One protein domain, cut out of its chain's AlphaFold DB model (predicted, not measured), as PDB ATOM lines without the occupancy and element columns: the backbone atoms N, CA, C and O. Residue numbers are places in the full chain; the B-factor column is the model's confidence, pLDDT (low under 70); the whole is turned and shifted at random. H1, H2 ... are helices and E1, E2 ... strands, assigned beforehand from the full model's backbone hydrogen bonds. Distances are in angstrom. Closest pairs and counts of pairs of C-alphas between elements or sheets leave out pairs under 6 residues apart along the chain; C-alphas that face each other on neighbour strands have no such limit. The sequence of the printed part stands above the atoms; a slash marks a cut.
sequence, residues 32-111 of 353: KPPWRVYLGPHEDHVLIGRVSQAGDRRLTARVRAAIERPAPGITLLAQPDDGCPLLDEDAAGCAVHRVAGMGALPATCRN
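Overview. This is residues 32 to 111 of the 353 residues of an uncharacterized protein of Deltaproteobacteria bacterium HGW-Deltaproteobacteria-14 (UniProt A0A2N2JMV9). A helical hairpin, H1 and H2, is prolonged by a small strand hairpin, E1 and E2, while short H3 packs across H1 and residues 78 to 94 loop between E2 and H3. The printed part has 80 residues, with four named helices and two named strands in the order H1 H2 E1 E2 H3 H4 along the chain, of mixed class, helices and strands, with an antiparallel sheet E1 - E2. The whole is compact, radius of gyration of the C-alphas 11.7 A, spanning 33 by 27 by 24 A.

Arrangement. Look first at H1, residues 43 to 53, which touches H2, residues 57 to 65, at a shallow tilt of 15 degrees, opposite ways, a hairpin; their closest C-alphas, Ser 52 and Thr 60, are 5.7 A apart. E1, residues 67 to 71, and E2, residues 74 to 77, form an antiparallel hairpin, with N 68 and O 76 within hydrogen-bond range at 2.9 A. H3, residues 95 to 100, touches H1, the closest C-alphas being Val 51 and Ala 100 at 5.5 A. H4, residues 107 to 111, touches no helix. Every O i to N i+4 pair is within hydrogen-bond range in H1, H2, H3 and H4.

Along the chain. Find C-alpha 43 at (-30.414, -34.788, 31.016); H1 runs 15.0 A from there, H2 12.3 A, E1 12.4 A. H4 ends at C-alpha 111, (-29.291, -21.832, 35.040).

Size, cuts and confidence. The printed part has no cut; E2 to H3 is a long link. Residues 32 to 36, 79 to 83 and 89 to 92 are under pLDDT 70.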
ATOM      1  N   LYS A  32     -37.191 -17.820  22.259       66.12
ATOM      2  CA  LYS A  32     -37.450 -17.772  20.813       66.12
ATOM      3  C   LYS A  32     -36.208 -17.683  19.900       66.12
ATOM      4  O   LYS A  32     -36.338 -18.100  18.758       66.12
ATOM      5  N   PRO A  33     -35.028 -17.175  20.319       61.09
ATOM      6  CA  PRO A  33     -33.843 -17.183  19.461       61.09
ATOM      7  C   PRO A  33     -33.398 -18.617  19.120       61.09
ATOM      8  O   PRO A  33     -33.429 -19.466  20.016       61.09
ATOM      9  N   PRO A  34     -32.907 -18.885  17.891       57.47
ATOM     10  CA  PRO A  34     -32.517 -20.222  17.418       57.47
ATOM     11  C   PRO A  34     -31.164 -20.692  17.994       57.47
ATOM     12  O   PRO A  34     -30.296 -21.225  17.299       57.47
ATOM     13  N   TRP A  35     -30.940 -20.472  19.292       61.31
ATOM     14  CA  TRP A  35     -29.749 -20.929  19.997       61.31
ATOM     15  C   TRP A  35     -29.898 -22.378  20.483       61.31
ATOM     16  O   TRP A  35     -30.903 -22.782  21.076       61.31
ATOM     17  N   ARG A  36     -28.873 -23.195  20.222       66.19
ATOM     18  CA  ARG A  36     -28.885 -24.626  20.548       66.19
ATOM     19  C   ARG A  36     -28.817 -24.822  22.061       66.19
ATOM     20  O   ARG A  36     -27.864 -24.390  22.704       66.19
ATOM     21  N   VAL A  37     -29.820 -25.493  22.622       77.19
ATOM     22  CA  VAL A  37     -29.844 -25.884  24.036       77.19
ATOM     23  C   VAL A  37     -29.221 -27.269  24.138       77.19
ATOM     24  O   VAL A  37     -29.808 -28.256  23.708       77.19
ATOM     25  N   TYR A  38     -28.010 -27.343  24.671       77.06
ATOM     26  CA  TYR A  38     -27.294 -28.605  24.837       77.06
ATOM     27  C   TYR A  38     -27.840 -29.355  26.056       77.06
ATOM     28  O   TYR A  38     -28.208 -28.733  27.052       77.06
ATOM     29  N   LEU A  39     -27.905 -30.683  25.970       81.50
ATOM     30  CA  LEU A  39     -28.344 -31.547  27.064       81.50
ATOM     31  C   LEU A  39     -27.126 -32.276  27.627       81.50
ATOM     32  O   LEU A  39     -26.452 -33.000  26.895       81.50
ATOM     33  N   GLY A  40     -26.840 -32.081  28.916       74.12
ATOM     34  CA  GLY A  40     -25.765 -32.801  29.594       74.12
ATOM     35  C   GLY A  40     -26.014 -34.320  29.646       74.12
ATOM     36  O   GLY A  40     -27.114 -34.784  29.327       74.12
ATOM     37  N   PRO A  41     -25.018 -35.122  30.069       76.56
ATOM     38  CA  PRO A  41     -25.150 -36.575  30.137       76.56
ATOM     39  C   PRO A  41     -26.391 -37.001  30.934       76.56
ATOM     40  O   PRO A  41     -26.531 -36.677  32.111       76.56
ATOM     41  N   HIS A  42     -27.288 -37.733  30.271       83.88
ATOM     42  CA  HIS A  42     -28.580 -38.199  30.791       83.88
ATOM     43  C   HIS A  42     -29.626 -37.113  31.126       83.88
ATOM     44  O   HIS A  42     -30.700 -37.451  31.631       83.88
ATOM     45  N   GLU A  43     -29.392 -35.830  30.822       86.69
ATOM     46  CA  GLU A  43     -30.414 -34.788  31.016       86.69
ATOM     47  C   GLU A  43     -31.638 -34.999  30.117       86.69
ATOM     48  O   GLU A  43     -32.752 -34.666  30.513       86.69
ATOM     49  N   ASP A  44     -31.464 -35.620  28.950       90.69
ATOM     50  CA  ASP A  44     -32.549 -36.052  28.070       90.69
ATOM     51  C   ASP A  44     -33.453 -37.104  28.739       90.69
ATOM     52  O   ASP A  44     -34.680 -36.985  28.707       90.69
ATOM     53  N   HIS A  45     -32.865 -38.089  29.421       90.69
ATOM     54  CA  HIS A  45     -33.587 -39.082  30.214       90.69
ATOM     55  C   HIS A  45     -34.310 -38.454  31.415       90.69
ATOM     56  O   HIS A  45     -35.450 -38.832  31.694       90.69
ATOM     57  N   VAL A  46     -33.696 -37.482  32.103       90.12
ATOM     58  CA  VAL A  46     -34.336 -36.747  33.212       90.12
ATOM     59  C   VAL A  46     -35.515 -35.915  32.703       90.12
ATOM     60  O   VAL A  46     -36.616 -36.028  33.241       90.12
ATOM     61  N   LEU A  47     -35.314 -35.138  31.638       92.00
ATOM     62  CA  LEU A  47     -36.322 -34.299  30.987       92.00
ATOM     63  C   LEU A  47     -37.531 -35.129  30.521       92.00
ATOM     64  O   LEU A  47     -38.670 -34.844  30.896       92.00
ATOM     65  N   ILE A  48     -37.286 -36.208  29.766       95.00
ATOM     66  CA  ILE A  48     -38.325 -37.152  29.329       95.00
ATOM     67  C   ILE A  48     -39.017 -37.794  30.537       95.00
ATOM     68  O   ILE A  48     -40.247 -37.876  30.570       95.00
ATOM     69  N   GLY A  49     -38.247 -38.277  31.517       94.94
ATOM     70  CA  GLY A  49     -38.753 -39.016  32.671       94.94
ATOM     71  C   GLY A  49     -39.680 -38.178  33.546       94.94
ATOM     72  O   GLY A  49     -40.798 -38.603  33.831       94.94
ATOM     73  N   ARG A  50     -39.260 -36.959  33.904       94.38
ATOM     74  CA  ARG A  50     -40.046 -36.022  34.723       94.38
ATOM     75  C   ARG A  50     -41.362 -35.620  34.053       94.38
ATOM     76  O   ARG A  50     -42.401 -35.629  34.703       94.38
ATOM     77  N   VAL A  51     -41.339 -35.333  32.749       94.88
ATOM     78  CA  VAL A  51     -42.552 -35.000  31.980       94.88
ATOM     79  C   VAL A  51     -43.479 -36.215  31.843       94.88
ATOM     80  O   VAL A  51     -44.692 -36.075  31.978       94.88
ATOM     81  N   SER A  52     -42.920 -37.418  31.663       94.50
ATOM     82  CA  SER A  52     -43.699 -38.666  31.614       94.50
ATOM     83  C   SER A  52     -44.371 -38.974  32.963       94.50
ATOM     84  O   SER A  52     -45.527 -39.391  32.995       94.50
ATOM     85  N   GLN A  53     -43.670 -38.738  34.080       95.06
ATOM     86  CA  GLN A  53     -44.188 -38.896  35.447       95.06
ATOM     87  C   GLN A  53     -45.319 -37.908  35.771       95.06
ATOM     88  O   GLN A  53     -46.243 -38.265  36.495       95.06
ATOM     89  N   ALA A  54     -45.283 -36.700  35.203       92.75
ATOM     90  CA  ALA A  54     -46.356 -35.711  35.316       92.75
ATOM     91  C   ALA A  54     -47.599 -36.032  34.451       92.75
ATOM     92  O   ALA A  54     -48.580 -35.293  34.476       92.75
ATOM     93  N   GLY A  55     -47.578 -37.123  33.674       92.06
ATOM     94  CA  GLY A  55     -48.737 -37.646  32.941       92.06
ATOM     95  C   GLY A  55     -49.045 -36.976  31.596       92.06
ATOM     96  O   GLY A  55     -49.844 -37.519  30.828       92.06
ATOM     97  N   ASP A  56     -48.403 -35.853  31.253       91.38
ATOM     98  CA  ASP A  56     -48.624 -35.172  29.972       91.38
ATOM     99  C   ASP A  56     -47.965 -35.937  28.810       91.38
ATOM    100  O   ASP A  56     -46.799 -35.741  28.445       91.38
ATOM    101  N   ARG A  57     -48.753 -36.819  28.191       94.31
ATOM    102  CA  ARG A  57     -48.355 -37.601  27.012       94.31
ATOM    103  C   ARG A  57     -48.055 -36.723  25.790       94.31
ATOM    104  O   ARG A  57     -47.186 -37.091  25.000       94.31
ATOM    105  N   ARG A  58     -48.726 -35.573  25.626       93.75
ATOM    106  CA  ARG A  58     -48.523 -34.669  24.477       93.75
ATOM    107  C   ARG A  58     -47.197 -33.929  24.621       93.75
ATOM    108  O   ARG A  58     -46.422 -33.884  23.667       93.75
ATOM    109  N   LEU A  59     -46.893 -33.413  25.810       93.25
ATOM    110  CA  LEU A  59     -45.600 -32.802  26.101       93.25
ATOM    111  C   LEU A  59     -44.467 -33.835  26.096       93.25
ATOM    112  O   LEU A  59     -43.406 -33.550  25.553       93.25
ATOM    113  N   THR A  60     -44.702 -35.057  26.585       95.50
ATOM    114  CA  THR A  60     -43.736 -36.169  26.473       95.50
ATOM    115  C   THR A  60     -43.369 -36.448  25.011       95.50
ATOM    116  O   THR A  60     -42.193 -36.629  24.695       95.50
ATOM    117  N   ALA A  61     -44.353 -36.459  24.104       94.69
ATOM    118  CA  ALA A  61     -44.110 -36.634  22.673       94.69
ATOM    119  C   ALA A  61     -43.331 -35.451  22.067       94.69
ATOM    120  O   ALA A  61     -42.348 -35.679  21.366       94.69
ATOM    121  N   ARG A  62     -43.705 -34.202  22.396       93.12
ATOM    122  CA  ARG A  62     -42.981 -32.985  21.969       93.12
ATOM    123  C   ARG A  62     -41.519 -32.993  22.417       93.12
ATOM    124  O   ARG A  62     -40.638 -32.763  21.600       93.12
ATOM    125  N   VAL A  63     -41.258 -33.320  23.686       94.00
ATOM    126  CA  VAL A  63     -39.902 -33.463  24.240       94.00
ATOM    127  C   VAL A  63     -39.097 -34.501  23.462       94.00
ATOM    128  O   VAL A  63     -37.979 -34.212  23.056       94.00
ATOM    129  N   ARG A  64     -39.658 -35.690  23.210       94.88
ATOM    130  CA  ARG A  64     -38.959 -36.752  22.464       94.88
ATOM    131  C   ARG A  64     -38.663 -36.361  21.016       94.88
ATOM    132  O   ARG A  64     -37.580 -36.674  20.538       94.88
ATOM    133  N   ALA A  65     -39.596 -35.687  20.343       92.81
ATOM    134  CA  ALA A  65     -39.416 -35.204  18.973       92.81
ATOM    135  C   ALA A  65     -38.386 -34.066  18.873       92.81
ATOM    136  O   ALA A  65     -37.716 -33.939  17.856       92.81
ATOM    137  N   ALA A  66     -38.237 -33.266  19.931       91.19
ATOM    138  CA  ALA A  66     -37.296 -32.154  19.993       91.19
ATOM    139  C   ALA A  66     -35.872 -32.544  20.436       91.19
ATOM    140  O   ALA A  66     -35.041 -31.655  20.570       91.19
ATOM    141  N   ILE A  67     -35.562 -33.819  20.705       92.50
ATOM    142  CA  ILE A  67     -34.210 -34.236  21.125       92.50
ATOM    143  C   ILE A  67     -33.421 -34.769  19.926       92.50
ATOM    144  O   ILE A  67     -33.651 -35.883  19.451       92.50
ATOM    145  N   GLU A  68     -32.436 -33.989  19.489       88.44
ATOM    146  CA  GLU A  68     -31.499 -34.337  18.424       88.44
ATOM    147  C   GLU A  68     -30.197 -34.927  18.981       88.44
ATOM    148  O   GLU A  68     -29.748 -34.592  20.083       88.44
ATOM    149  N   ARG A  69     -29.551 -35.782  18.180       88.62
ATOM    150  CA  ARG A  69     -28.204 -36.317  18.439       88.62
ATOM    151  C   ARG A  69     -27.355 -36.237  17.164       88.62
ATOM    152  O   ARG A  69     -27.250 -37.233  16.452       88.62
ATOM    153  N   PRO A  70     -26.804 -35.055  16.821       75.25
ATOM    154  CA  PRO A  70     -26.136 -34.830  15.535       75.25
ATOM    155  C   PRO A  70     -24.763 -35.514  15.414       75.25
ATOM    156  O   PRO A  70     -24.245 -35.641  14.309       75.25
ATOM    157  N   ALA A  71     -24.161 -35.939  16.528       73.00
ATOM    158  CA  ALA A  71     -22.897 -36.672  16.569       73.00
ATOM    159  C   ALA A  71     -22.820 -37.529  17.850       73.00
ATOM    160  O   ALA A  71     -23.539 -37.240  18.811       73.00
ATOM    161  N   PRO A  72     -21.945 -38.553  17.918       74.94
ATOM    162  CA  PRO A  72     -21.699 -39.305  19.149       74.94
ATOM    163  C   PRO A  72     -21.357 -38.381  20.328       74.94
ATOM    164  O   PRO A  72     -20.591 -37.433  20.183       74.94
ATOM    165  N   GLY A  73     -21.956 -38.638  21.493       73.19
ATOM    166  CA  GLY A  73     -21.824 -37.796  22.691       73.19
ATOM    167  C   GLY A  73     -22.644 -36.497  22.668       73.19
ATOM    168  O   GLY A  73     -23.075 -36.048  23.726       73.19
ATOM    169  N   ILE A  74     -22.939 -35.925  21.495       72.19
ATOM    170  CA  ILE A  74     -23.710 -34.680  21.380       72.19
ATOM    171  C   ILE A  74     -25.209 -34.974  21.425       72.19
ATOM    172  O   ILE A  74     -25.761 -35.579  20.510       72.19
ATOM    173  N   THR A  75     -25.877 -34.481  22.469       81.56
ATOM    174  CA  THR A  75     -27.343 -34.446  22.575       81.56
ATOM    175  C   THR A  75     -27.793 -33.003  22.787       81.56
ATOM    176  O   THR A  75     -27.197 -32.271  23.580       81.56
ATOM    177  N   LEU A  76     -28.829 -32.571  22.069       82.38
ATOM    178  CA  LEU A  76     -29.360 -31.211  22.164       82.38
ATOM    179  C   LEU A  76     -30.884 -31.189  22.020       82.38
ATOM    180  O   LEU A  76     -31.484 -32.093  21.441       82.38
ATOM    181  N   LEU A  77     -31.500 -30.139  22.552       84.75
ATOM    182  CA  LEU A  77     -32.879 -29.779  22.276       84.75
ATOM    183  C   LEU A  77     -32.909 -28.877  21.033       84.75
ATOM    184  O   LEU A  77     -32.305 -27.799  21.022       84.75
ATOM    185  N   ALA A  78     -33.618 -29.337  20.006       76.12
ATOM    186  CA  ALA A  78     -33.880 -28.619  18.771       76.12
ATOM    187  C   ALA A  78     -34.525 -27.258  19.057       76.12
ATOM    188  O   ALA A  78     -35.427 -27.155  19.892       76.12
ATOM    189  N   GLN A  79     -34.095 -26.232  18.326       68.06
ATOM    190  CA  GLN A  79     -34.802 -24.959  18.212       68.06
ATOM    191  C   GLN A  79     -34.944 -24.633  16.722       68.06
ATOM    192  O   GLN A  79     -33.972 -24.159  16.130       68.06
ATOM    193  N   PRO A  80     -36.095 -24.955  16.097       64.06
ATOM    194  CA  PRO A  80     -36.437 -24.446  14.772       64.06
ATOM    195  C   PRO A  80     -36.572 -22.913  14.778       64.06
ATOM    196  O   PRO A  80     -36.560 -22.275  15.834       64.06
ATOM    197  N   ASP A  81     -36.684 -22.314  13.591       57.59
ATOM    198  CA  ASP A  81     -36.633 -20.856  13.400       57.59
ATOM    199  C   ASP A  81     -37.805 -20.083  14.053       57.59
ATOM    200  O   ASP A  81     -37.720 -18.869  14.233       57.59
ATOM    201  N   ASP A  82     -38.885 -20.770  14.446       63.28
ATOM    202  CA  ASP A  82     -40.012 -20.239  15.226       63.28
ATOM    203  C   ASP A  82     -39.793 -20.278  16.758       63.28
ATOM    204  O   ASP A  82     -40.540 -19.641  17.512       63.28
ATOM    205  N   GLY A  83     -38.729 -20.941  17.226       69.50
ATOM    206  CA  GLY A  83     -38.243 -20.915  18.608       69.50
ATOM    207  C   GLY A  83     -38.318 -22.256  19.345       69.50
ATOM    208  O   GLY A  83     -38.433 -23.329  18.755       69.50
ATOM    209  N   CYS A  84     -38.229 -22.220  20.679       80.19
ATOM    210  CA  CYS A  84     -38.150 -23.440  21.480       80.19
ATOM    211  C   CYS A  84     -39.452 -24.265  21.389       80.19
ATOM    212  O   CYS A  84     -40.499 -23.812  21.864       80.19
ATOM    213  N   PRO A  85     -39.408 -25.531  20.924       83.50
ATOM    214  CA  PRO A  85     -40.590 -26.365  20.690       83.50
ATOM    215  C   PRO A  85     -41.246 -26.864  21.988       83.50
ATOM    216  O   PRO A  85     -42.238 -27.600  21.950       83.50
ATOM    217  N   LEU A  86     -40.710 -26.463  23.148       88.81
ATOM    218  CA  LEU A  86     -41.257 -26.682  24.491       88.81
ATOM    219  C   LEU A  86     -41.903 -25.418  25.088       88.81
ATOM    220  O   LEU A  86     -42.307 -25.433  26.256       88.81
ATOM    221  N   LEU A  87     -42.006 -24.332  24.316       86.00
ATOM    222  CA  LEU A  87     -42.840 -23.185  24.657       86.00
ATOM    223  C   LEU A  87     -44.329 -23.523  24.581       86.00
ATOM    224  O   LEU A  87     -44.780 -24.411  23.861       86.00
ATOM    225  N   ASP A  88     -45.095 -22.787  25.358       79.38
ATOM    226  CA  ASP A  88     -46.541 -22.792  25.380       79.38
ATOM    227  C   ASP A  88     -46.964 -21.327  25.309       79.38
ATOM    228  O   ASP A  88     -46.754 -20.567  26.261       79.38
ATOM    229  N   GLU A  89     -47.419 -20.917  24.127       66.31
ATOM    230  CA  GLU A  89     -47.758 -19.521  23.844       66.31
ATOM    231  C   GLU A  89     -49.074 -19.149  24.532       66.31
ATOM    232  O   GLU A  89     -49.132 -18.124  25.210       66.31
ATOM    233  N   ASP A  90     -50.067 -20.048  24.474       69.50
ATOM    234  CA  ASP A  90     -51.372 -19.931  25.137       69.50
ATOM    235  C   ASP A  90     -51.230 -19.672  26.651       69.50
ATOM    236  O   ASP A  90     -51.980 -18.891  27.237       69.50
ATOM    237  N   ALA A  91     -50.245 -20.310  27.295       64.81
ATOM    238  CA  ALA A  91     -49.958 -20.168  28.724       64.81
ATOM    239  C   ALA A  91     -48.747 -19.267  29.057       64.81
ATOM    240  O   ALA A  91     -48.300 -19.252  30.212       64.81
ATOM    241  N   ALA A  92     -48.191 -18.555  28.069       67.25
ATOM    242  CA  ALA A  92     -47.025 -17.676  28.187       67.25
ATOM    243  C   ALA A  92     -45.881 -18.259  29.054       67.25
ATOM    244  O   ALA A  92     -45.528 -17.733  30.123       67.25
ATOM    245  N   GLY A  93     -45.301 -19.389  28.633       78.56
ATOM    246  CA  GLY A  93     -44.200 -20.009  29.375       78.56
ATOM    247  C   GLY A  93     -43.585 -21.255  28.741       78.56
ATOM    248  O   GLY A  93     -43.954 -21.683  27.657       78.56
ATOM    249  N   CYS A  94     -42.633 -21.870  29.447       84.88
ATOM    250  CA  CYS A  94     -42.140 -23.203  29.103       84.88
ATOM    251  C   CYS A  94     -43.100 -24.266  29.658       84.88
ATOM    252  O   CYS A  94     -43.318 -24.333  30.872       84.88
ATOM    253  N   ALA A  95     -43.624 -25.127  28.783       89.62
ATOM    254  CA  ALA A  95     -44.538 -26.203  29.152       89.62
ATOM    255  C   ALA A  95     -43.907 -27.166  30.174       89.62
ATOM    256  O   ALA A  95     -44.553 -27.533  31.152       89.62
ATOM    257  N   VAL A  96     -42.624 -27.514  30.005       90.50
ATOM    258  CA  VAL A  96     -41.897 -28.401  30.934       90.50
ATOM    259  C   VAL A  96     -41.763 -27.778  32.318       90.50
ATOM    260  O   VAL A  96     -42.019 -28.459  33.306       90.50
ATOM    261  N   HIS A  97     -41.437 -26.484  32.408       87.50
ATOM    262  CA  HIS A  97     -41.358 -25.806  33.704       87.50
ATOM    263  C   HIS A  97     -42.713 -25.831  34.429       87.50
ATOM    264  O   HIS A  97     -42.760 -26.107  35.625       87.50
ATOM    265  N   ARG A  98     -43.818 -25.603  33.702       87.81
ATOM    266  CA  ARG A  98     -45.178 -25.631  34.260       87.81
ATOM    267  C   ARG A  98     -45.614 -27.033  34.704       87.81
ATOM    268  O   ARG A  98     -46.230 -27.161  35.752       87.81
ATOM    269  N   VAL A  99     -45.335 -28.059  33.899       90.88
ATOM    270  CA  VAL A  99     -45.839 -29.431  34.104       90.88
ATOM    271  C   VAL A  99     -44.955 -30.250  35.051       90.88
ATOM    272  O   VAL A  99     -45.472 -31.055  35.820       90.88
ATOM    273  N   ALA A 100     -43.636 -30.055  35.012       88.31
ATOM    274  CA  ALA A 100     -42.660 -30.902  35.702       88.31
ATOM    275  C   ALA A 100     -41.675 -30.132  36.613       88.31
ATOM    276  O   ALA A 100     -40.812 -30.743  37.248       88.31
ATOM    277  N   GLY A 101     -41.817 -28.806  36.723       88.06
ATOM    278  CA  GLY A 101     -41.029 -27.960  37.620       88.06
ATOM    279  C   GLY A 101     -39.618 -27.627  37.119       88.06
ATOM    280  O   GLY A 101     -39.134 -28.141  36.112       88.06
ATOM    281  N   MET A 102     -38.930 -26.735  37.839       84.44
ATOM    282  CA  MET A 102     -37.593 -26.246  37.460       84.44
ATOM    283  C   MET A 102     -36.539 -27.368  37.417       84.44
ATOM    284  O   MET A 102     -35.661 -27.359  36.560       84.44
ATOM    285  N   GLY A 103     -36.665 -28.377  38.289       84.44
ATOM    286  CA  GLY A 103     -35.791 -29.558  38.321       84.44
ATOM    287  C   GLY A 103     -35.985 -30.552  37.165       84.44
ATOM    288  O   GLY A 103     -35.285 -31.559  37.123       84.44
ATOM    289  N   ALA A 104     -36.924 -30.298  36.247       88.44
ATOM    290  CA  ALA A 104     -37.070 -31.036  34.991       88.44
ATOM    291  C   ALA A 104     -36.433 -30.317  33.787       88.44
ATOM    292  O   ALA A 104     -36.344 -30.902  32.711       88.44
ATOM    293  N   LEU A 105     -36.007 -29.059  33.946       87.56
ATOM    294  CA  LEU A 105     -35.308 -28.312  32.900       87.56
ATOM    295  C   LEU A 105     -33.838 -28.764  32.808       87.56
ATOM    296  O   LEU A 105     -33.235 -28.976  33.859       87.56
ATOM    297  N   PRO A 106     -33.235 -28.834  31.607       85.81
ATOM    298  CA  PRO A 106     -31.790 -29.032  31.445       85.81
ATOM    299  C   PRO A 106     -30.982 -27.916  32.113       85.81
ATOM    300  O   PRO A 106     -31.474 -26.787  32.200       85.81
ATOM    301  N   ALA A 107     -29.738 -28.179  32.514       82.31
ATOM    302  CA  ALA A 107     -28.865 -27.229  33.206       82.31
ATOM    303  C   ALA A 107     -28.750 -25.881  32.467       82.31
ATOM    304  O   ALA A 107     -28.846 -24.827  33.092       82.31
ATOM    305  N   THR A 108     -28.660 -25.883  31.131       78.50
ATOM    306  CA  THR A 108     -28.680 -24.654  30.312       78.50
ATOM    307  C   THR A 108     -29.935 -23.804  30.556       78.50
ATOM    308  O   THR A 108     -29.828 -22.596  30.757       78.50
ATOM    309  N   CYS A 109     -31.123 -24.417  30.589       81.25
ATOM    310  CA  CYS A 109     -32.399 -23.723  30.799       81.25
ATOM    311  C   CYS A 109     -32.698 -23.422  32.275       81.25
ATOM    312  O   CYS A 109     -33.352 -22.425  32.565       81.25
ATOM    313  N   ARG A 110     -32.239 -24.277  33.196       85.56
ATOM    314  CA  ARG A 110     -32.345 -24.095  34.651       85.56
ATOM    315  C   ARG A 110     -31.476 -22.930  35.116       85.56
ATOM    316  O   ARG A 110     -31.941 -22.092  35.883       85.56
ATOM    317  N   ASN A 111     -30.241 -22.855  34.627       83.94
ATOM    318  CA  ASN A 111     -29.291 -21.832  35.040       83.94
ATOM    319  C   ASN A 111     -29.591 -20.473  34.401       83.94
ATOM    320  O   ASN A 111     -29.565 -19.471  35.114       83.94
TER     321      ASN A 111